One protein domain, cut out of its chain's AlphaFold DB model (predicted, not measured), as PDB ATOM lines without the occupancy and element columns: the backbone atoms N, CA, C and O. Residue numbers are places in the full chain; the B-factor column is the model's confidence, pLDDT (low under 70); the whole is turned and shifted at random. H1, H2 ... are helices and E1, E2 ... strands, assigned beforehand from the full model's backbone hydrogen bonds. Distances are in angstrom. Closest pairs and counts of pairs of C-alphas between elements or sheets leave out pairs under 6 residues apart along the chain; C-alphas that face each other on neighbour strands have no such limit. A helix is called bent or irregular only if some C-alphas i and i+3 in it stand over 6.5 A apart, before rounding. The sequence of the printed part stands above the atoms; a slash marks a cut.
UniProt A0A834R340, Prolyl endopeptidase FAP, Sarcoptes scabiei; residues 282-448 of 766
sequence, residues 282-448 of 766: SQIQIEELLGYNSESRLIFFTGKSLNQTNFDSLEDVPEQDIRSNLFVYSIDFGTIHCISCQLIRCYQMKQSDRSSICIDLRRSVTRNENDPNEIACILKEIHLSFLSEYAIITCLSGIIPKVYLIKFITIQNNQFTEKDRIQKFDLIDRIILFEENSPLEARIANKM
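This is residues 282 to 448 of the 766 residues of the protein "Prolyl endopeptidase FAP" of Sarcoptes scabiei (UniProt A0A834R340). Two strongly twisted four-stranded sheets, E1 to E4 and E5 to E8, stand partly face to face as a sandwich, and the longest helix, H2, starts beside the first sheet and runs across one face of the second, which curls round it. The short helices H3 and H4 lie far out, H3 within the link from E7 to E8 and H4 after E8, and residues 310 to 315 stick out as a free loop. The printed part has 167 residues with four named helices and eight named strands, in the order E1, E2, H1, E3, E4, H2, E5, E6, E7, H3, E8, H4. The sheets run E1 - E2 - E3 - E4 and E5 - E6 - E7 - E8, both antiparallel throughout, and the class is mixed, helices and strands. The whole is compact, with a radius of gyration of the C-alphas of 16.5 A and spans of 57 by 40 by 29 A.

E1, residues 284 to 293, begins at C-alpha 284 (27.038, 21.574, 29.875), is 20.6 A long and bends by 88 degrees at residue 287. E2, residues 298 to 305, is 18.8 A long and bends by 74 degrees at residue 302. H1 holds residues 319 to 322, E3 residues 325 to 330 and E4 residues 336 to 338. H2, residues 339 to 352, follows E4 directly, from C-alpha 339 at (13.437, 21.975, 27.686), and is 18.9 A long. It is irregular: C-alphas 341 and 344 are 8.1 A apart. E5, residues 378 to 384, is 17.5 A long, E6, residues 390 to 397, is 21.1 A and E7, residues 400 to 408, is 24.8 A. H3 holds residues 418 to 421. E8, residues 428 to 435, is 18.5 A long. H4, residues 438 to 444, ends at C-alpha 444 (-0.732, 8.803, 47.260).

In the first sheet, E1 and E2 form a hairpin, with N 290 and O 300 at 2.9 A, within hydrogen-bond range. E2 and E3 have N 301 and O 327 at 3.0 A, and the hairpin E3 and E4 has N 328 and O 337 at 2.9 A. The closest C-alphas of E3 and E5 are those of Asn 325 and Leu 379, 6.0 A apart, while E4 and E8 are apart. In the sandwich, two sheets face to face, the facing parts are 10.5 A centre to centre and the strands of the one stand at 25 degrees to those of the other. E5, E6 and E7 form a meander, each strand the antiparallel neighbour of the one before: N 383 and O 392 are 2.9 A apart, N 393 and O 404 also 2.9 A. E7 and E8 have N 405 and O 432 at 2.8 A. H2 is on this second sheet, making two layers, a helix on one face of a sheet; its closest C-alphas to E8 are those of Tyr 347 and Ile 431, 6.1 A apart. H2 is also on the first sheet, where it is over none of the strands. H1 only grazes the first sheet with residues 320 to 322, and H4 only grazes the second with residues 438 to 444. H3 is on neither sheet. In H4 every O i to N i+4 pair is within hydrogen-bond range, in H2 8 of 10; H1 and H3 are too short for such a pair.

The C-alphas farthest apart are those of Asn 414 and Met 448, 57.1 A. The printed part has no cut. The links E2 to H1, with 13 residues, and H2 to E5, with 25, are long. The mean pLDDT of the printed part is 75.3; 46 residues are under 70, namely 282 to 283, 306 to 323, 366 to 376, 399 and 411 to 424.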
ATOM      1  N   SER A 282      27.796  29.022  30.516       52.06
ATOM      2  CA  SER A 282      27.176  27.780  30.978       52.06
ATOM      3  C   SER A 282      27.881  26.552  30.435       52.06
ATOM      4  O   SER A 282      27.701  26.226  29.264       52.06
ATOM      5  N   GLN A 283      28.666  25.870  31.272       63.09
ATOM      6  CA  GLN A 283      29.220  24.564  30.935       63.09
ATOM      7  C   GLN A 283      28.116  23.500  31.000       63.09
ATOM      8  O   GLN A 283      27.358  23.430  31.966       63.09
ATOM      9  N   ILE A 284      28.008  22.673  29.960       70.31
ATOM     10  CA  ILE A 284      27.038  21.574  29.875       70.31
ATOM     11  C   ILE A 284      27.800  20.294  29.558       70.31
ATOM     12  O   ILE A 284      28.580  20.250  28.606       70.31
ATOM     13  N   GLN A 285      27.553  19.250  30.341       72.69
ATOM     14  CA  GLN A 285      28.040  17.907  30.060       72.69
ATOM     15  C   GLN A 285      26.994  17.171  29.227       72.69
ATOM     16  O   GLN A 285      25.907  16.878  29.716       72.69
ATOM     17  N   ILE A 286      27.306  16.885  27.964       73.12
ATOM     18  CA  ILE A 286      26.439  16.065  27.107       73.12
ATOM     19  C   ILE A 286      26.519  14.610  27.582       73.12
ATOM     20  O   ILE A 286      27.610  14.117  27.859       73.12
ATOM     21  N   GLU A 287      25.379  13.928  27.658       70.19
ATOM     22  CA  GLU A 287      25.292  12.506  28.004       70.19
ATOM     23  C   GLU A 287      24.928  11.657  26.782       70.19
ATOM     24  O   GLU A 287      25.615  10.678  26.497       70.19
ATOM     25  N   GLU A 288      23.902  12.049  26.021       73.44
ATOM     26  CA  GLU A 288      23.437  11.299  24.848       73.44
ATOM     27  C   GLU A 288      22.804  12.219  23.795       73.44
ATOM     28  O   GLU A 288      21.962  13.056  24.113       73.44
ATOM     29  N   LEU A 289      23.161  12.054  22.516       77.69
ATOM     30  CA  LEU A 289      22.428  12.668  21.410       77.69
ATOM     31  C   LEU A 289      21.163  11.867  21.103       77.69
ATOM     32  O   LEU A 289      21.229  10.673  20.832       77.69
ATOM     33  N   LEU A 290      20.027  12.558  21.061       81.94
ATOM     34  CA  LEU A 290      18.714  11.938  20.889       81.94
ATOM     35  C   LEU A 290      18.194  12.042  19.457       81.94
ATOM     36  O   LEU A 290      17.561  11.120  18.949       81.94
ATOM     37  N   GLY A 291      18.405  13.184  18.802       80.69
ATOM     38  CA  GLY A 291      17.837  13.416  17.478       80.69
ATOM     39  C   GLY A 291      18.200  14.761  16.870       80.69
ATOM     40  O   GLY A 291      18.696  15.668  17.539       80.69
ATOM     41  N   TYR A 292      17.966  14.874  15.565       83.00
ATOM     42  CA  TYR A 292      18.242  16.073  14.785       83.00
ATOM     43  C   TYR A 292      17.047  16.396  13.896       83.00
ATOM     44  O   TYR A 292      16.629  15.569  13.085       83.00
ATOM     45  N   ASN A 293      16.540  17.623  14.003       81.88
ATOM     46  CA  ASN A 293      15.504  18.115  13.106       81.88
ATOM     47  C   ASN A 293      16.144  18.904  11.957       81.88
ATOM     48  O   ASN A 293      16.727  19.970  12.161       81.88
ATOM     49  N   SER A 294      16.020  18.383  10.734       75.75
ATOM     50  CA  SER A 294      16.613  19.007   9.544       75.75
ATOM     51  C   SER A 294      15.908  20.281   9.078       75.75
ATOM     52  O   SER A 294      16.547  21.129   8.459       75.75
ATOM     53  N   GLU A 295      14.616  20.437   9.380       76.19
ATOM     54  CA  GLU A 295      13.831  21.596   8.945       76.19
ATOM     55  C   GLU A 295      14.070  22.805   9.852       76.19
ATOM     56  O   GLU A 295      14.215  23.922   9.360       76.19
ATOM     57  N   SER A 296      14.158  22.586  11.167       77.06
ATOM     58  CA  SER A 296      14.418  23.637  12.162       77.06
ATOM     59  C   SER A 296      15.882  23.741  12.601       77.06
ATOM     60  O   SER A 296      16.227  24.637  13.365       77.06
ATOM     61  N   ARG A 297      16.756  22.851  12.108       81.94
ATOM     62  CA  ARG A 297      18.198  22.797  12.416       81.94
ATOM     63  C   ARG A 297      18.495  22.738  13.920       81.94
ATOM     64  O   ARG A 297      19.435  23.370  14.408       81.94
ATOM     65  N   LEU A 298      17.706  21.937  14.633       85.44
ATOM     66  CA  LEU A 298      17.801  21.719  16.076       85.44
ATOM     67  C   LEU A 298      18.462  20.375  16.390       85.44
ATOM     68  O   LEU A 298      18.154  19.366  15.752       85.44
ATOM     69  N   ILE A 299      19.346  20.360  17.388       86.19
ATOM     70  CA  ILE A 299      20.007  19.154  17.900       86.19
ATOM     71  C   ILE A 299      19.484  18.886  19.308       86.19
ATOM     72  O   ILE A 299      19.662  19.726  20.185       86.19
ATOM     73  N   PHE A 300      18.873  17.725  19.524       88.81
ATOM     74  CA  PHE A 300      18.339  17.304  20.817       88.81
ATOM     75  C   PHE A 300      19.306  16.348  21.500       88.81
ATOM     76  O   PHE A 300      19.799  15.406  20.873       88.81
ATOM     77  N   PHE A 301      19.556  16.570  22.785       86.12
ATOM     78  CA  PHE A 301      20.451  15.736  23.576       86.12
ATOM     79  C   PHE A 301      20.058  15.749  25.050       86.12
ATOM     80  O   PHE A 301      19.489  16.727  25.537       86.12
ATOM     81  N   THR A 302      20.360  14.673  25.769       82.69
ATOM     82  CA  THR A 302      20.387  14.710  27.230       82.69
ATOM     83  C   THR A 302      21.745  15.194  27.701       82.69
ATOM     84  O   THR A 302      22.784  14.953  27.076       82.69
ATOM     85  N   GLY A 303      21.744  15.913  28.809       76.81
ATOM     86  CA  GLY A 303      22.964  16.381  29.435       76.81
ATOM     87  C   GLY A 303      22.705  16.879  30.839       76.81
ATOM     88  O   GLY A 303      21.590  16.789  31.349       76.81
ATOM     89  N   LYS A 304      23.730  17.451  31.452       72.88
ATOM     90  CA  LYS A 304      23.662  18.045  32.784       72.88
ATOM     91  C   LYS A 304      24.292  19.425  32.773       72.88
ATOM     92  O   LYS A 304      25.279  19.652  32.068       72.88
ATOM     93  N   SER A 305      23.724  20.345  33.545       71.69
ATOM     94  CA  SER A 305      24.276  21.688  33.683       71.69
ATOM     95  C   SER A 305      25.410  21.646  34.709       71.69
ATOM     96  O   SER A 305      25.217  21.224  35.844       71.69
ATOM     97  N   LEU A 306      26.617  22.048  34.310       56.81
ATOM     98  CA  LEU A 306      27.800  22.098  35.186       56.81
ATOM     99  C   LEU A 306      27.924  23.445  35.909       56.81
ATOM    100  O   LEU A 306      28.864  23.684  36.664       56.81
ATOM    101  N   ASN A 307      26.999  24.362  35.649       53.91
ATOM    102  CA  ASN A 307      27.182  25.757  35.978       53.91
ATOM    103  C   ASN A 307      26.614  26.094  37.354       53.91
ATOM    104  O   ASN A 307      25.454  26.481  37.457       53.91
ATOM    105  N   GLN A 308      27.458  26.045  38.380       49.03
ATOM    106  CA  GLN A 308      27.188  26.597  39.708       49.03
ATOM    107  C   GLN A 308      27.985  27.899  39.845       49.03
ATOM    108  O   GLN A 308      29.193  27.871  40.043       49.03
ATOM    109  N   THR A 309      27.350  29.055  39.652       36.75
ATOM    110  CA  THR A 309      28.016  30.356  39.844       36.75
ATOM    111  C   THR A 309      27.158  31.253  40.725       36.75
ATOM    112  O   THR A 309      25.967  31.405  40.461       36.75
ATOM    113  N   ASN A 310      27.808  31.851  41.732       36.00
ATOM    114  CA  ASN A 310      27.317  32.858  42.687       36.00
ATOM    115  C   ASN A 310      26.382  32.416  43.816       36.00
ATOM    116  O   ASN A 310      25.722  33.266  44.406       36.00
ATOM    117  N   PHE A 311      26.371  31.140  44.181       36.69
ATOM    118  CA  PHE A 311      25.848  30.784  45.491       36.69
ATOM    119  C   PHE A 311      27.002  30.779  46.487       36.69
ATOM    120  O   PHE A 311      28.001  30.083  46.294       36.69
ATOM    121  N   ASP A 312      26.892  31.636  47.503       34.66
ATOM    122  CA  ASP A 312      27.880  31.790  48.575       34.66
ATOM    123  C   ASP A 312      28.036  30.495  49.397       34.66
ATOM    124  O   ASP A 312      28.942  30.385  50.221       34.66
ATOM    125  N   SER A 313      27.210  29.478  49.144       41.19
ATOM    126  CA  SER A 313      27.301  28.151  49.731       41.19
ATOM    127  C   SER A 313      26.864  27.074  48.717       41.19
ATOM    128  O   SER A 313      26.102  27.333  47.786       41.19
ATOM    129  N   LEU A 314      27.345  25.833  48.881       42.28
ATOM    130  CA  LEU A 314      26.944  24.635  48.105       42.28
ATOM    131  C   LEU A 314      25.433  24.293  48.226       42.28
ATOM    132  O   LEU A 314      24.991  23.257  47.735       42.28
ATOM    133  N   GLU A 315      24.662  25.143  48.902       43.03
ATOM    134  CA  GLU A 315      23.323  24.912  49.442       43.03
ATOM    135  C   GLU A 315      22.201  25.328  48.480       43.03
ATOM    136  O   GLU A 315      21.093  24.810  48.578       43.03
ATOM    137  N   ASP A 316      22.487  26.201  47.511       44.03
ATOM    138  CA  ASP A 316      21.454  26.865  46.702       44.03
ATOM    139  C   ASP A 316      21.355  26.360  45.246       44.03
ATOM    140  O   ASP A 316      20.641  26.935  44.422       44.03
ATOM    141  N   VAL A 317      22.069  25.293  44.874       49.16
ATOM    142  CA  VAL A 317      22.000  24.768  43.498       49.16
ATOM    143  C   VAL A 317      20.724  23.937  43.337       49.16
ATOM    144  O   VAL A 317      20.604  22.901  43.999       49.16
ATOM    145  N   PRO A 318      19.793  24.306  42.432       52.91
ATOM    146  CA  PRO A 318      18.577  23.534  42.216       52.91
ATOM    147  C   PRO A 318      18.924  22.094  41.831       52.91
ATOM    148  O   PRO A 318      19.674  21.854  40.884       52.91
ATOM    149  N   GLU A 319      18.350  21.113  42.532       56.69
ATOM    150  CA  GLU A 319      18.613  19.688  42.285       56.69
ATOM    151  C   GLU A 319      18.382  19.293  40.814       56.69
ATOM    152  O   GLU A 319      19.053  18.412  40.271       56.69
ATOM    153  N   GLN A 320      17.451  19.985  40.154       58.50
ATOM    154  CA  GLN A 320      17.154  19.810  38.742       58.50
ATOM    155  C   GLN A 320      18.369  20.075  37.846       58.50
ATOM    156  O   GLN A 320      18.551  19.327  36.896       58.50
ATOM    157  N   ASP A 321      19.231  21.046  38.154       58.12
ATOM    158  CA  ASP A 321      20.364  21.419  37.292       58.12
ATOM    159  C   ASP A 321      21.479  20.351  37.284       58.12
ATOM    160  O   ASP A 321      22.214  20.221  36.302       58.12
ATOM    161  N   ILE A 322      21.555  19.532  38.341       57.84
ATOM    162  CA  ILE A 322      22.557  18.464  38.526       57.84
ATOM    163  C   ILE A 322      22.080  17.128  37.918       57.84
ATOM    164  O   ILE A 322      22.852  16.178  37.760       57.84
ATOM    165  N   ARG A 323      20.795  17.027  37.559       69.12
ATOM    166  CA  ARG A 323      20.192  15.830  36.958       69.12
ATOM    167  C   ARG A 323      20.262  15.877  35.434       69.12
ATOM    168  O   ARG A 323      20.440  16.931  34.824       69.12
ATOM    169  N   SER A 324      20.115  14.704  34.820       75.88
ATOM    170  CA  SER A 324      19.977  14.584  33.371       75.88
ATOM    171  C   SER A 324      18.736  15.350  32.916       75.88
ATOM    172  O   SER A 324      17.626  15.092  33.377       75.88
ATOM    173  N   ASN A 325      18.933  16.304  32.018       82.94
ATOM    174  CA  ASN A 325      17.913  17.178  31.465       82.94
ATOM    175  C   ASN A 325      17.887  17.075  29.947       82.94
ATOM    176  O   ASN A 325      18.882  16.719  29.316       82.94
ATOM    177  N   LEU A 326      16.744  17.427  29.360       88.81
ATOM    178  CA  LEU A 326      16.603  17.525  27.918       88.81
ATOM    179  C   LEU A 326      17.072  18.902  27.469       88.81
ATOM    180  O   LEU A 326      16.454  19.910  27.811       88.81
ATOM    181  N   PHE A 327      18.098  18.923  26.632       88.94
ATOM    182  CA  PHE A 327      18.606  20.126  26.006       88.94
ATOM    183  C   PHE A 327      18.347  20.131  24.504       88.94
ATOM    184  O   PHE A 327      18.270  19.092  23.839       88.94
ATOM    185  N   VAL A 328      18.262  21.341  23.959       89.88
ATOM    186  CA  VAL A 328      18.299  21.582  22.523       89.88
ATOM    187  C   VAL A 328      19.350  22.633  22.187       89.88
ATOM    188  O   VAL A 328      19.414  23.686  22.817       89.88
ATOM    189  N   TYR A 329      20.168  22.353  21.176       87.25
ATOM    190  CA  TYR A 329      21.075  23.321  20.563       87.25
ATOM    191  C   TYR A 329      20.488  23.802  19.239       87.25
ATOM    192  O   TYR A 329      20.191  22.996  18.351       87.25
ATOM    193  N   SER A 330      20.345  25.119  19.094       85.00
ATOM    194  CA  SER A 330      19.970  25.738  17.824       85.00
ATOM    195  C   SER A 330      21.214  26.075  17.018       85.00
ATOM    196  O   SER A 330      22.010  26.919  17.422       85.00
ATOM    197  N   ILE A 331      21.368  25.453  15.845       78.81
ATOM    198  CA  ILE A 331      22.507  25.732  14.961       78.81
ATOM    199  C   ILE A 331      22.416  27.145  14.372       78.81
ATOM    200  O   ILE A 331      23.444  27.776  14.138       78.81
ATOM    201  N   ASP A 332      21.202  27.631  14.109       77.25
ATOM    202  CA  ASP A 332      20.995  28.933  13.471       77.25
ATOM    203  C   ASP A 332      21.272  30.102  14.425       77.25
ATOM    204  O   ASP A 332      21.798  31.122  13.984       77.25
ATOM    205  N   PHE A 333      20.961  29.952  15.720       77.06
ATOM    206  CA  PHE A 333      21.193  30.993  16.734       77.06
ATOM    207  C   PHE A 333      22.453  30.766  17.578       77.06
ATOM    208  O   PHE A 333      22.911  31.689  18.239       77.06
ATOM    209  N   GLY A 334      23.019  29.557  17.579       76.56
ATOM    210  CA  GLY A 334      24.157  29.202  18.432       76.56
ATOM    211  C   GLY A 334      23.812  29.082  19.923       76.56
ATOM    212  O   GLY A 334      24.714  29.078  20.755       76.56
ATOM    213  N   THR A 335      22.527  28.986  20.269       81.19
ATOM    214  CA  THR A 335      22.014  28.992  21.650       81.19
ATOM    215  C   THR A 335      21.651  27.597  22.151       81.19
ATOM    216  O   THR A 335      21.265  26.740  21.348       81.19
ATOM    217  N   ILE A 336      21.642  27.407  23.472       84.06
ATOM    218  CA  ILE A 336      21.217  26.159  24.126       84.06
ATOM    219  C   ILE A 336      20.058  26.418  25.075       84.06
ATOM    220  O   ILE A 336      20.090  27.383  25.832       84.06
ATOM    221  N   HIS A 337      19.077  25.517  25.062       85.94
ATOM    222  CA  HIS A 337      17.880  25.610  25.893       85.94
ATOM    223  C   HIS A 337      17.623  24.303  26.629       85.94
ATOM    224  O   HIS A 337      17.641  23.239  26.009       85.94
ATOM    225  N   CYS A 338      17.354  24.378  27.929       86.12
ATOM    226  CA  CYS A 338      16.901  23.259  28.742       86.12
ATOM    227  C   CYS A 338      15.371  23.148  28.670       86.12
ATOM    228  O   CYS A 338      14.641  23.880  29.338       86.12
ATOM    229  N   ILE A 339      14.874  22.201  27.874       88.94
ATOM    230  CA  ILE A 339      13.437  21.975  27.686       88.94
ATOM    231  C   ILE A 339      12.797  21.484  28.988       88.94
ATOM    232  O   ILE A 339      11.742  21.981  29.374       88.94
ATOM    233  N   SER A 340      13.422  20.526  29.682       87.12
ATOM    234  CA  SER A 340      12.877  19.965  30.929       87.12
ATOM    235  C   SER A 340      12.826  20.989  32.066       87.12
ATOM    236  O   SER A 340      11.884  20.960  32.857       87.12
ATOM    237  N   CYS A 341      13.766  21.937  32.107       82.00
ATOM    238  CA  CYS A 341      13.809  23.001  33.112       82.00
ATOM    239  C   CYS A 341      12.566  23.905  33.060       82.00
ATOM    240  O   CYS A 341      12.019  24.281  34.093       82.00
ATOM    241  N   GLN A 342      12.065  24.204  31.859       83.00
ATOM    242  CA  GLN A 342      10.951  25.140  31.653       83.00
ATOM    243  C   GLN A 342       9.639  24.453  31.245       83.00
ATOM    244  O   GLN A 342       8.657  25.129  30.940       83.00
ATOM    245  N   LEU A 343       9.592  23.116  31.230       88.38
ATOM    246  CA  LEU A 343       8.498  22.372  30.605       88.38
ATOM    247  C   LEU A 343       7.125  22.667  31.224       88.38
ATOM    248  O   LEU A 343       6.169  22.956  30.503       88.38
ATOM    249  N   ILE A 344       7.024  22.590  32.553       86.69
ATOM    250  CA  ILE A 344       5.752  22.745  33.279       86.69
ATOM    251  C   ILE A 344       5.238  24.181  33.149       86.69
ATOM    252  O   ILE A 344       4.072  24.393  32.811       86.69
ATOM    253  N   ARG A 345       6.125  25.164  33.314       85.62
ATOM    254  CA  ARG A 345       5.814  26.578  33.091       85.62
ATOM    255  C   ARG A 345       5.372  26.836  31.652       85.62
ATOM    256  O   ARG A 345       4.356  27.492  31.431       85.62
ATOM    257  N   CYS A 346       6.076  26.272  30.667       88.25
ATOM    258  CA  CYS A 346       5.682  26.384  29.265       88.25
ATOM    259  C   CYS A 346       4.275  25.816  29.031       88.25
ATOM    260  O   CYS A 346       3.458  26.454  28.365       88.25
ATOM    261  N   TYR A 347       3.961  24.657  29.616       91.25
ATOM    262  CA  TYR A 347       2.622  24.080  29.552       91.25
ATOM    263  C   TYR A 347       1.554  25.026  30.125       91.25
ATOM    264  O   TYR A 347       0.571  25.314  29.441       91.25
ATOM    265  N   GLN A 348       1.767  25.574  31.324       89.44
ATOM    266  CA  GLN A 348       0.830  26.503  31.971       89.44
ATOM    267  C   GLN A 348       0.634  27.804  31.171       89.44
ATOM    268  O   GLN A 348      -0.497  28.274  30.996       89.44
ATOM    269  N   MET A 349       1.721  28.367  30.628       88.69
ATOM    270  CA  MET A 349       1.674  29.560  29.777       88.69
ATOM    271  C   MET A 349       0.872  29.293  28.500       88.69
ATOM    272  O   MET A 349      -0.060  30.033  28.201       88.69
ATOM    273  N   LYS A 350       1.163  28.193  27.792       89.00
ATOM    274  CA  LYS A 350       0.464  27.800  26.554       89.00
ATOM    275  C   LYS A 350      -1.001  27.421  26.776       89.00
ATOM    276  O   LYS A 350      -1.807  27.536  25.848       89.00
ATOM    277  N   GLN A 351      -1.353  26.957  27.974       90.12
ATOM    278  CA  GLN A 351      -2.739  26.701  28.363       90.12
ATOM    279  C   GLN A 351      -3.520  28.007  28.562       90.12
ATOM    280  O   GLN A 351      -4.679  28.085  28.156       90.12
ATOM    281  N   SER A 352      -2.875  29.023  29.145       89.25
ATOM    282  CA  SER A 352      -3.465  30.345  29.385       89.25
ATOM    283  C   SER A 352      -3.584  31.158  28.093       89.25
ATOM    284  O   SER A 352      -4.647  31.692  27.780       89.25
ATOM    285  N   ASP A 353      -2.506  31.207  27.310       86.56
ATOM    286  CA  ASP A 353      -2.450  31.831  25.994       86.56
ATOM    287  C   ASP A 353      -1.553  31.008  25.060       86.56
ATOM    288  O   ASP A 353      -0.336  30.921  25.215       86.56
ATOM    289  N   ARG A 354      -2.160  30.435  24.015       80.88
ATOM    290  CA  ARG A 354      -1.450  29.600  23.034       80.88
ATOM    291  C   ARG A 354      -0.343  30.347  22.287       80.88
ATOM    292  O   ARG A 354       0.578  29.702  21.791       80.88
ATOM    293  N   SER A 355      -0.445  31.673  22.180       79.38
ATOM    294  CA  SER A 355       0.530  32.512  21.476       79.38
ATOM    295  C   SER A 355       1.707  32.961  22.343       79.38
ATOM    296  O   SER A 355       2.653  33.548  21.817       79.38
ATOM    297  N   SER A 356       1.679  32.650  23.643       84.00
ATOM    298  CA  SER A 356       2.775  32.946  24.559       84.00
ATOM    299  C   SER A 356       4.049  32.217  24.144       84.00
ATOM    300  O   SER A 356       4.016  31.019  23.868       84.00
ATOM    301  N   ILE A 357       5.161  32.952  24.113       82.38
ATOM    302  CA  ILE A 357       6.504  32.419  23.868       82.38
ATOM    303  C   ILE A 357       7.006  31.859  25.193       82.38
ATOM    304  O   ILE A 357       7.121  32.618  26.157       82.38
ATOM    305  N   CYS A 358       7.272  30.555  25.255       82.75
ATOM    306  CA  CYS A 358       7.763  29.941  26.486       82.75
ATOM    307  C   CYS A 358       9.267  29.643  26.446       82.75
ATOM    308  O   CYS A 358       9.913  29.750  27.484       82.75
ATOM    309  N   ILE A 359       9.833  29.319  25.275       85.44
ATOM    310  CA  ILE A 359      11.275  29.087  25.100       85.44
ATOM    311  C   ILE A 359      11.747  29.878  23.876       85.44
ATOM    312  O   ILE A 359      11.570  29.442  22.737       85.44
ATOM    313  N   ASP A 360      12.340  31.052  24.108       83.25
ATOM    314  CA  ASP A 360      12.852  31.927  23.046       83.25
ATOM    315  C   ASP A 360      14.223  31.453  22.557       83.25
ATOM    316  O   ASP A 360      15.238  31.671  23.213       83.25
ATOM    317  N   LEU A 361      14.264  30.890  21.350       79.62
ATOM    318  CA  LEU A 361      15.454  30.354  20.695       79.62
ATOM    319  C   LEU A 361      16.621  31.343  20.539       79.62
ATOM    320  O   LEU A 361      17.703  30.915  20.162       79.62
ATOM    321  N   ARG A 362      16.444  32.642  20.797       78.62
ATOM    322  CA  ARG A 362      17.522  33.644  20.722       78.62
ATOM    323  C   ARG A 362      18.277  33.836  22.035       78.62
ATOM    324  O   ARG A 362      19.355  34.421  22.017       78.62
ATOM    325  N   ARG A 363      17.719  33.391  23.163       77.12
ATOM    326  CA  ARG A 363      18.290  33.595  24.503       77.12
ATOM    327  C   ARG A 363      18.523  32.255  25.168       77.12
ATOM    328  O   ARG A 363      17.564  31.614  25.564       77.12
ATOM    329  N   SER A 364      19.778  31.830  25.284       73.56
ATOM    330  CA  SER A 364      20.097  30.554  25.926       73.56
ATOM    331  C   SER A 364      19.563  30.512  27.358       73.56
ATOM    332  O   SER A 364      19.990  31.312  28.187       73.56
ATOM    333  N   VAL A 365      18.691  29.549  27.652       73.44
ATOM    334  CA  VAL A 365      18.272  29.238  29.022       73.44
ATOM    335  C   VAL A 365      18.728  27.830  29.362       73.44
ATOM    336  O   VAL A 365      18.160  26.844  28.903       73.44
ATOM    337  N   THR A 366      19.792  27.720  30.148       69.69
ATOM    338  CA  THR A 366      20.460  26.440  30.451       69.69
ATOM    339  C   THR A 366      20.276  25.986  31.896       69.69
ATOM    340  O   THR A 366      20.820  24.953  32.287       69.69
ATOM    341  N   ARG A 367      19.504  26.747  32.675       68.94
ATOM    342  CA  ARG A 367      19.182  26.491  34.080       68.94
ATOM    343  C   ARG A 367      17.682  26.546  34.299       68.94
ATOM    344  O   ARG A 367      16.943  27.099  33.478       68.94
ATOM    345  N   ASN A 368      17.248  26.013  35.429       64.94
ATOM    346  CA  ASN A 368      15.920  26.301  35.926       64.94
ATOM    347  C   ASN A 368      15.848  27.738  36.490       64.94
ATOM    348  O   ASN A 368      16.422  28.032  37.530       64.94
ATOM    349  N   GLU A 369      15.146  28.637  35.792       59.84
ATOM    350  CA  GLU A 369      14.838  30.003  36.267       59.84
ATOM    351  C   GLU A 369      13.583  30.063  37.153       59.84
ATOM    352  O   GLU A 369      13.149  31.148  37.546       59.84
ATOM    353  N   ASN A 370      12.938  28.923  37.399       56.50
ATOM    354  CA  ASN A 370      11.735  28.874  38.214       56.50
ATOM    355  C   ASN A 370      12.081  29.116  39.690       56.50
ATOM    356  O   ASN A 370      13.204  28.864  40.134       56.50
ATOM    357  N   ASP A 371      11.093  29.589  40.452       55.09
ATOM    358  CA  ASP A 371      11.198  29.675  41.909       55.09
ATOM    359  C   ASP A 371      11.596  28.283  42.448       55.09
ATOM    360  O   ASP A 371      11.017  27.289  41.999       55.09
ATOM    361  N   PRO A 372      12.562  28.161  43.379       52.91
ATOM    362  CA  PRO A 372      12.895  26.878  43.999       52.91
ATOM    363  C   PRO A 372      11.677  26.137  44.583       52.91
ATOM    364  O   PRO A 372      11.720  24.919  44.742       52.91
ATOM    365  N   ASN A 373      10.582  26.851  44.869       50.03
ATOM    366  CA  ASN A 373       9.314  26.293  45.344       50.03
ATOM    367  C   ASN A 373       8.332  25.879  44.226       50.03
ATOM    368  O   ASN A 373       7.257  25.348  44.516       50.03
ATOM    369  N   GLU A 374       8.638  26.146  42.955       58.22
ATOM    370  CA  GLU A 374       7.780  25.822  41.814       58.22
ATOM    371  C   GLU A 374       7.976  24.363  41.373       58.22
ATOM    372  O   GLU A 374       9.083  23.823  41.354       58.22
ATOM    373  N   ILE A 375       6.879  23.694  41.005       63.97
ATOM    374  CA  ILE A 375       6.901  22.277  40.628       63.97
ATOM    375  C   ILE A 375       7.722  22.104  39.343       63.97
ATOM    376  O   ILE A 375       7.292  22.502  38.259       63.97
ATOM    377  N   ALA A 376       8.883  21.463  39.465       68.50
ATOM    378  CA  ALA A 376       9.810  21.196  38.370       68.50
ATOM    379  C   ALA A 376       9.541  19.849  37.667       68.50
ATOM    380  O   ALA A 376       9.046  18.899  38.275       68.50
ATOM    381  N   CYS A 377       9.884  19.750  36.373       78.94
ATOM    382  CA  CYS A 377       9.912  18.469  35.656       78.94
ATOM    383  C   CYS A 377      11.250  17.768  35.912       78.94
ATOM    384  O   CYS A 377      12.302  18.211  35.445       78.94
ATOM    385  N   ILE A 378      11.201  16.619  36.579       77.81
ATOM    386  CA  ILE A 378      12.335  15.696  36.642       77.81
ATOM    387  C   ILE A 378      12.219  14.721  35.486       77.81
ATOM    388  O   ILE A 378      11.296  13.910  35.439       77.81
ATOM    389  N   LEU A 379      13.174  14.787  34.569       80.69
ATOM    390  CA  LEU A 379      13.188  13.945  33.388       80.69
ATOM    391  C   LEU A 379      13.307  12.456  33.753       80.69
ATOM    392  O   LEU A 379      14.207  12.073  34.501       80.69
ATOM    393  N   LYS A 380      12.418  11.623  33.201       80.44
ATOM    394  CA  LYS A 380      12.497  10.157  33.298       80.44
ATOM    395  C   LYS A 380      12.780   9.509  31.962       80.44
ATOM    396  O   LYS A 380      13.746   8.769  31.836       80.44
ATOM    397  N   GLU A 381      11.953   9.815  30.971       82.75
ATOM    398  CA  GLU A 381      12.035   9.194  29.653       82.75
ATOM    399  C   GLU A 381      11.705  10.204  28.561       82.75
ATOM    400  O   GLU A 381      10.917  11.135  28.762       82.75
ATOM    401  N   ILE A 382      12.316  10.007  27.392       87.62
ATOM    402  CA  ILE A 382      12.087  10.820  26.203       87.62
ATOM    403  C   ILE A 382      12.016   9.910  24.988       87.62
ATOM    404  O   ILE A 382      12.901   9.089  24.759       87.62
ATOM    405  N   HIS A 383      11.019  10.148  24.146       89.50
ATOM    406  CA  HIS A 383      10.935   9.545  22.825       89.50
ATOM    407  C   HIS A 383      10.732  10.625  21.773       89.50
ATOM    408  O   HIS A 383       9.727  11.337  21.782       89.50
ATOM    409  N   LEU A 384      11.679  10.734  20.843       86.50
ATOM    410  CA  LEU A 384      11.545  11.600  19.678       86.50
ATOM    411  C   LEU A 384      10.906  10.831  18.521       86.50
ATOM    412  O   LEU A 384      11.215   9.669  18.267       86.50
ATOM    413  N   SER A 385      10.035  11.509  17.778       87.81
ATOM    414  CA  SER A 385       9.620  11.043  16.451       87.81
ATOM    415  C   SER A 385      10.828  10.910  15.512       87.81
ATOM    416  O   SER A 385      11.842  11.579  15.708       87.81
ATOM    417  N   PHE A 386      10.700  10.111  14.450       77.50
ATOM    418  CA  PHE A 386      11.784   9.844  13.492       77.50
ATOM    419  C   PHE A 386      12.439  11.110  12.900       77.50
ATOM    420  O   PHE A 386      13.641  11.121  12.662       77.50
ATOM    421  N   LEU A 387      11.664  12.178  12.682       79.12
ATOM    422  CA  LEU A 387      12.155  13.466  12.164       79.12
ATOM    423  C   LEU A 387      12.441  14.501  13.268       79.12
ATOM    424  O   LEU A 387      12.726  15.658  12.968       79.12
ATOM    425  N   SER A 388      12.332  14.109  14.541       87.00
ATOM    426  CA  SER A 388      12.445  15.007  15.699       87.00
ATOM    427  C   SER A 388      11.499  16.218  15.629       87.00
ATOM    428  O   SER A 388      11.839  17.320  16.053       87.00
ATOM    429  N   GLU A 389      10.300  16.031  15.073       87.56
ATOM    430  CA  GLU A 389       9.234  17.048  15.034       87.56
ATOM    431  C   GLU A 389       8.367  17.015  16.297       87.56
ATOM    432  O   GLU A 389       7.867  18.042  16.755       87.56
ATOM    433  N   TYR A 390       8.214  15.823  16.870       92.12
ATOM    434  CA  TYR A 390       7.480  15.569  18.101       92.12
ATOM    435  C   TYR A 390       8.367  14.896  19.144       92.12
ATOM    436  O   TYR A 390       9.250  14.104  18.791       92.12
ATOM    437  N   ALA A 391       8.067  15.165  20.413       94.06
ATOM    438  CA  ALA A 391       8.621  14.472  21.569       94.06
ATOM    439  C   ALA A 391       7.508  14.018  22.516       94.06
ATOM    440  O   ALA A 391       6.573  14.772  22.782       94.06
ATOM    441  N   ILE A 392       7.646  12.814  23.061       95.38
ATOM    442  CA  ILE A 392       6.942  12.380  24.268       95.38
ATOM    443  C   ILE A 392       7.946  12.478  25.408       95.38
ATOM    444  O   ILE A 392       9.026  11.895  25.314       95.38
ATOM    445  N   ILE A 393       7.608  13.236  26.448       93.00
ATOM    446  CA  ILE A 393       8.452  13.426  27.626       93.00
ATOM    447  C   ILE A 393       7.694  12.949  28.856       93.00
ATOM    448  O   ILE A 393       6.626  13.476  29.169       93.00
ATOM    449  N   THR A 394       8.276  11.996  29.574       90.12
ATOM    450  CA  THR A 394       7.803  11.574  30.891       90.12
ATOM    451  C   THR A 394       8.601  12.323  31.951       90.12
ATOM    452  O   THR A 394       9.825  12.185  32.032       90.12
ATOM    453  N   CYS A 395       7.908  13.118  32.761       84.94
ATOM    454  CA  CYS A 395       8.480  13.861  33.879       84.94
ATOM    455  C   CYS A 395       7.887  13.378  35.197       84.94
ATOM    456  O   CYS A 395       6.672  13.231  35.284       84.94
ATOM    457  N   LEU A 396       8.688  13.251  36.254       76.94
ATOM    458  CA  LEU A 396       8.129  13.282  37.603       76.94
ATOM    459  C   LEU A 396       7.837  14.727  38.005       76.94
ATOM    460  O   LEU A 396       8.691  15.605  37.884       76.94
ATOM    461  N   SER A 397       6.622  14.937  38.493       73.06
ATOM    462  CA  SER A 397       6.152  16.148  39.155       73.06
ATOM    463  C   SER A 397       5.940  15.771  40.622       73.06
ATOM    464  O   SER A 397       4.957  15.106  40.960       73.06
ATOM    465  N   GLY A 398       6.931  16.058  41.472       70.94
ATOM    466  CA  GLY A 398       7.064  15.383  42.766       70.94
ATOM    467  C   GLY A 398       7.376  13.894  42.566       70.94
ATOM    468  O   GLY A 398       8.450  13.530  42.090       70.94
ATOM    469  N   ILE A 399       6.410  13.032  42.878       69.25
ATOM    470  CA  ILE A 399       6.478  11.564  42.698       69.25
ATOM    471  C   ILE A 399       5.556  11.034  41.609       69.25
ATOM    472  O   ILE A 399       5.570   9.844  41.311       69.25
ATOM    473  N   ILE A 400       4.720  11.898  41.035       77.19
ATOM    474  CA  ILE A 400       3.714  11.471  40.073       77.19
ATOM    475  C   ILE A 400       4.314  11.623  38.675       77.19
ATOM    476  O   ILE A 400       4.661  12.747  38.287       77.19
ATOM    477  N   PRO A 401       4.449  10.530  37.906       84.69
ATOM    478  CA  PRO A 401       4.840  10.628  36.513       84.69
ATOM    479  C   PRO A 401       3.731  11.317  35.723       84.69
ATOM    480  O   PRO A 401       2.561  10.967  35.825       84.69
ATOM    481  N   LYS A 402       4.102  12.299  34.912       89.38
ATOM    482  CA  LYS A 402       3.231  12.997  33.969       89.38
ATOM    483  C   LYS A 402       3.858  12.915  32.588       89.38
ATOM    484  O   LYS A 402       5.068  13.086  32.443       89.38
ATOM    485  N   VAL A 403       3.036  12.652  31.580       94.31
ATOM    486  CA  VAL A 403       3.483  12.473  30.198       94.31
ATOM    487  C   VAL A 403       3.027  13.662  29.372       94.31
ATOM    488  O   VAL A 403       1.834  13.947  29.273       94.31
ATOM    489  N   TYR A 404       3.979  14.340  28.745       94.62
ATOM    490  CA  TYR A 404       3.747  15.485  27.878       94.62
ATOM    491  C   TYR A 404       4.042  15.114  26.426       94.62
ATOM    492  O   TYR A 404       5.085  14.540  26.122       94.62
ATOM    493  N   LEU A 405       3.140  15.485  25.519       95.81
ATOM    494  CA  LEU A 405       3.363  15.437  24.077       95.81
ATOM    495  C   LEU A 405       3.679  16.845  23.575       95.81
ATOM    496  O   LEU A 405       2.865  17.762  23.710       95.81
ATOM    497  N   ILE A 406       4.844  16.996  22.960       94.06
ATOM    498  CA  ILE A 406       5.361  18.265  22.453       94.06
ATOM    499  C   ILE A 406       5.481  18.185  20.938       94.06
ATOM    500  O   ILE A 406       5.949  17.187  20.394       94.06
ATOM    501  N   LYS A 407       5.083  19.262  20.269       92.06
ATOM    502  CA  LYS A 407       5.391  19.541  18.873       92.06
ATOM    503  C   LYS A 407       6.357  20.720  18.824       92.06
ATOM    504  O   LYS A 407       6.044  21.794  19.345       92.06
ATOM    505  N   PHE A 408       7.505  20.519  18.193       89.69
ATOM    506  CA  PHE A 408       8.493  21.570  17.985       89.69
ATOM    507  C   PHE A 408       8.156  22.413  16.756       89.69
ATOM    508  O   PHE A 408       7.439  21.976  15.853       89.69
ATOM    509  N   ILE A 409       8.672  23.640  16.731       83.75
ATOM    510  CA  ILE A 409       8.467  24.559  15.615       83.75
ATOM    511  C   ILE A 409       9.109  24.051  14.317       83.75
ATOM    512  O   ILE A 409      10.236  23.550  14.297       83.75
ATOM    513  N   THR A 410       8.404  24.265  13.206       72.81
ATOM    514  CA  THR A 410       8.926  24.069  11.852       72.81
ATOM    515  C   THR A 410       9.253  25.422  11.224       72.81
ATOM    516  O   THR A 410       8.370  26.253  11.005       72.81
ATOM    517  N   ILE A 411      10.519  25.653  10.883       64.06
ATOM    518  CA  ILE A 411      10.974  26.918  10.294       64.06
ATOM    519  C   ILE A 411      10.885  26.821   8.762       64.06
ATOM    520  O   ILE A 411      11.873  26.565   8.079       64.06
ATOM    521  N   GLN A 412       9.703  27.045   8.174       56.56
ATOM    522  CA  GLN A 412       9.596  27.160   6.711       56.56
ATOM    523  C   GLN A 412       9.966  28.580   6.248       56.56
ATOM    524  O   GLN A 412       9.391  29.580   6.684       56.56
ATOM    525  N   ASN A 413      10.957  28.688   5.357       48.41
ATOM    526  CA  ASN A 413      11.556  29.972   4.963       48.41
ATOM    527  C   ASN A 413      10.749  30.807   3.950       48.41
ATOM    528  O   ASN A 413      11.125  31.949   3.706       48.41
ATOM    529  N   ASN A 414       9.643  30.305   3.386       42.44
ATOM    530  CA  ASN A 414       9.134  30.858   2.122       42.44
ATOM    531  C   ASN A 414       7.798  31.625   2.123       42.44
ATOM    532  O   ASN A 414       7.396  32.022   1.032       42.44
ATOM    533  N   GLN A 415       7.105  31.895   3.239       44.28
ATOM    534  CA  GLN A 415       5.780  32.552   3.141       44.28
ATOM    535  C   GLN A 415       5.325  33.447   4.313       44.28
ATOM    536  O   GLN A 415       4.178  33.310   4.701       44.28
ATOM    537  N   PHE A 416       6.105  34.374   4.894       49.19
ATOM    538  CA  PHE A 416       5.557  35.133   6.048       49.19
ATOM    539  C   PHE A 416       5.943  36.618   6.169       49.19
ATOM    540  O   PHE A 416       7.030  37.037   5.766       49.19
ATOM    541  N   THR A 417       5.002  37.401   6.714       49.91
ATOM    542  CA  THR A 417       5.019  38.870   6.879       49.91
ATOM    543  C   THR A 417       5.674  39.315   8.200       49.91
ATOM    544  O   THR A 417       5.991  38.493   9.053       49.91
ATOM    545  N   GLU A 418       5.915  40.621   8.403       46.12
ATOM    546  CA  GLU A 418       6.662  41.149   9.569       46.12
ATOM    547  C   GLU A 418       6.061  40.815  10.948       46.12
ATOM    548  O   GLU A 418       6.822  40.637  11.897       46.12
ATOM    549  N   LYS A 419       4.733  40.673  11.078       43.91
ATOM    550  CA  LYS A 419       4.090  40.268  12.347       43.91
ATOM    551  C   LYS A 419       4.272  38.780  12.674       43.91
ATOM    552  O   LYS A 419       4.299  38.426  13.848       43.91
ATOM    553  N   ASP A 420       4.492  37.935  11.668       49.94
ATOM    554  CA  ASP A 420       4.723  36.490  11.823       49.94
ATOM    555  C   ASP A 420       6.155  36.170  12.300       49.94
ATOM    556  O   ASP A 420       6.472  35.038  12.657       49.94
ATOM    557  N   ARG A 421       7.057  37.166  12.317       49.00
ATOM    558  CA  ARG A 421       8.463  36.983  12.714       49.00
ATOM    559  C   ARG A 421       8.661  36.797  14.220       49.00
ATOM    560  O   ARG A 421       9.633  36.159  14.601       49.00
ATOM    561  N   ILE A 422       7.775  37.328  15.066       47.19
ATOM    562  CA  ILE A 422       7.961  37.339  16.532       47.19
ATOM    563  C   ILE A 422       7.531  36.005  17.175       47.19
ATOM    564  O   ILE A 422       8.168  35.567  18.124       47.19
ATOM    565  N   GLN A 423       6.548  35.292  16.605       51.19
ATOM    566  CA  GLN A 423       6.172  33.923  17.020       51.19
ATOM    567  C   GLN A 423       7.146  32.838  16.514       51.19
ATOM    568  O   GLN A 423       7.065  31.689  16.929       51.19
ATOM    569  N   LYS A 424       8.090  33.195  15.632       61.06
ATOM    570  CA  LYS A 424       9.014  32.259  14.969       61.06
ATOM    571  C   LYS A 424      10.203  31.824  15.841       61.06
ATOM    572  O   LYS A 424      10.971  30.960  15.430       61.06
ATOM    573  N   PHE A 425      10.369  32.431  17.016       72.19
ATOM    574  CA  PHE A 425      11.465  32.127  17.938       72.19
ATOM    575  C   PHE A 425      11.055  31.208  19.086       72.19
ATOM    576  O   PHE A 425      11.928  30.776  19.825       72.19
ATOM    577  N   ASP A 426       9.768  30.889  19.240       83.19
ATOM    578  CA  ASP A 426       9.344  29.936  20.261       83.19
ATOM    579  C   ASP A 426       9.639  28.503  19.808       83.19
ATOM    580  O   ASP A 426       9.144  28.056  18.772       83.19
ATOM    581  N   LEU A 427      10.447  27.775  20.575       87.00
ATOM    582  CA  LEU A 427      10.805  26.388  20.274       87.00
ATOM    583  C   LEU A 427       9.577  25.461  20.256       87.00
ATOM    584  O   LEU A 427       9.520  24.519  19.455       87.00
ATOM    585  N   ILE A 428       8.621  25.696  21.160       89.31
ATOM    586  CA  ILE A 428       7.468  24.822  21.390       89.31
ATOM    587  C   ILE A 428       6.237  25.398  20.678       89.31
ATOM    588  O   ILE A 428       5.591  26.327  21.159       89.31
ATOM    589  N   ASP A 429       5.870  24.790  19.545       87.62
ATOM    590  CA  ASP A 429       4.644  25.127  18.805       87.62
ATOM    591  C   ASP A 429       3.404  24.708  19.605       87.62
ATOM    592  O   ASP A 429       2.450  25.468  19.790       87.62
ATOM    593  N   ARG A 430       3.425  23.482  20.138       89.44
ATOM    594  CA  ARG A 430       2.320  22.950  20.937       89.44
ATOM    595  C   ARG A 430       2.813  21.994  22.008       89.44
ATOM    596  O   ARG A 430       3.681  21.169  21.756       89.44
ATOM    597  N   ILE A 431       2.172  22.050  23.168       93.50
ATOM    598  CA  ILE A 431       2.369  21.115  24.272       93.50
ATOM    599  C   ILE A 431       1.009  20.647  24.790       93.50
ATOM    600  O   ILE A 431       0.052  21.423  24.848       93.50
ATOM    601  N   ILE A 432       0.903  19.356  25.090       93.50
ATOM    602  CA  ILE A 432      -0.307  18.711  25.600       93.50
ATOM    603  C   ILE A 432       0.101  17.820  26.769       93.50
ATOM    604  O   ILE A 432       1.042  17.040  26.641       93.50
ATOM    605  N   LEU A 433      -0.632  17.904  27.878       93.50
ATOM    606  CA  LEU A 433      -0.573  16.902  28.937       93.50
ATOM    607  C   LEU A 433      -1.338  15.667  28.448       93.50
ATOM    608  O   LEU A 433      -2.555  15.714  28.277       93.50
ATOM    609  N   PHE A 434      -0.598  14.617  28.101       93.31
ATOM    610  CA  PHE A 434      -1.134  13.389  27.519       93.31
ATOM    611  C   PHE A 434      -1.639  12.427  28.598       93.31
ATOM    612  O   PHE A 434      -2.694  11.827  28.424       93.31
ATOM    613  N   GLU A 435      -0.909  12.321  29.709       93.69
ATOM    614  CA  GLU A 435      -1.298  11.554  30.893       93.69
ATOM    615  C   GLU A 435      -0.871  12.318  32.151       93.69
ATOM    616  O   GLU A 435       0.276  12.753  32.264       93.69
ATOM    617  N   GLU A 436      -1.799  12.491  33.087       90.88
ATOM    618  CA  GLU A 436      -1.593  13.247  34.327       90.88
ATOM    619  C   GLU A 436      -1.525  12.362  35.576       90.88
ATOM    620  O   GLU A 436      -1.059  12.819  36.617       90.88
ATOM    621  N   ASN A 437      -1.949  11.098  35.467       90.81
ATOM    622  CA  ASN A 437      -1.971  10.113  36.542       90.81
ATOM    623  C   ASN A 437      -2.762  10.554  37.794       90.81
ATOM    624  O   ASN A 437      -2.444  10.146  38.914       90.81
ATOM    625  N   SER A 438      -3.861  11.305  37.632       89.81
ATOM    626  CA  SER A 438      -4.719  11.734  38.755       89.81
ATOM    627  C   SER A 438      -5.218  10.602  39.670       89.81
ATOM    628  O   SER A 438      -5.303  10.818  40.881       89.81
ATOM    629  N   PRO A 439      -5.534   9.381  39.181       90.62
ATOM    630  CA  PRO A 439      -5.894   8.277  40.072       90.62
ATOM    631  C   PRO A 439      -4.759   7.866  41.018       90.62
ATOM    632  O   PRO A 439      -5.026   7.461  42.149       90.62
ATOM    633  N   LEU A 440      -3.504   7.956  40.566       85.06
ATOM    634  CA  LEU A 440      -2.327   7.683  41.386       85.06
ATOM    635  C   LEU A 440      -2.103   8.817  42.392       85.06
ATOM    636  O   LEU A 440      -1.927   8.544  43.576       85.06
ATOM    637  N   GLU A 441      -2.212  10.070  41.947       83.38
ATOM    638  CA  GLU A 441      -2.143  11.256  42.810       83.38
ATOM    639  C   GLU A 441      -3.134  11.165  43.979       83.38
ATOM    640  O   GLU A 441      -2.749  11.296  45.140       83.38
ATOM    641  N   ALA A 442      -4.392  10.811  43.699       86.50
ATOM    642  CA  ALA A 442      -5.416  10.629  44.725       86.50
ATOM    643  C   ALA A 442      -5.105   9.482  45.706       86.50
ATOM    644  O   ALA A 442      -5.462   9.556  46.884       86.50
ATOM    645  N   ARG A 443      -4.450   8.408  45.240       84.31
ATOM    646  CA  ARG A 443      -4.045   7.278  46.095       84.31
ATOM    647  C   ARG A 443      -2.876   7.640  47.001       84.31
ATOM    648  O   ARG A 443      -2.864   7.200  48.149       84.31
ATOM    649  N   ILE A 444      -1.920   8.418  46.497       79.44
ATOM    650  CA  ILE A 444      -0.732   8.803  47.260       79.44
ATOM    651  C   ILE A 444      -1.025   9.959  48.221       79.44
ATOM    652  O   ILE A 444      -0.432  10.008  49.291       79.44
ATOM    653  N   ALA A 445      -1.995  10.831  47.927       80.38
ATOM    654  CA  ALA A 445      -2.336  11.973  48.783       80.38
ATOM    655  C   ALA A 445      -2.624  11.605  50.257       80.38
ATOM    656  O   ALA A 445      -2.405  12.420  51.148       80.38
ATOM    657  N   ASN A 446      -3.093  10.379  50.521       80.00
ATOM    658  CA  ASN A 446      -3.381   9.875  51.871       80.00
ATOM    659  C   ASN A 446      -2.289   8.948  52.437       80.00
ATOM    660  O   ASN A 446      -2.497   8.312  53.472       80.00
ATOM    661  N   LYS A 447      -1.159   8.801  51.745       78.12
ATOM    662  CA  LYS A 447      -0.032   7.972  52.173       78.12
ATOM    663  C   LYS A 447       1.029   8.847  52.821       78.12
ATOM    664  O   LYS A 447       1.301   9.955  52.369       78.12
ATOM    665  N   MET A 448       1.632   8.337  53.892       75.94
ATOM    666  CA  MET A 448       2.843   8.946  54.426       75.94
ATOM    667  C   MET A 448       3.964   8.698  53.430       75.94
ATOM    668  O   MET A 448       4.241   7.552  53.086       75.94
TER     669      MET A 448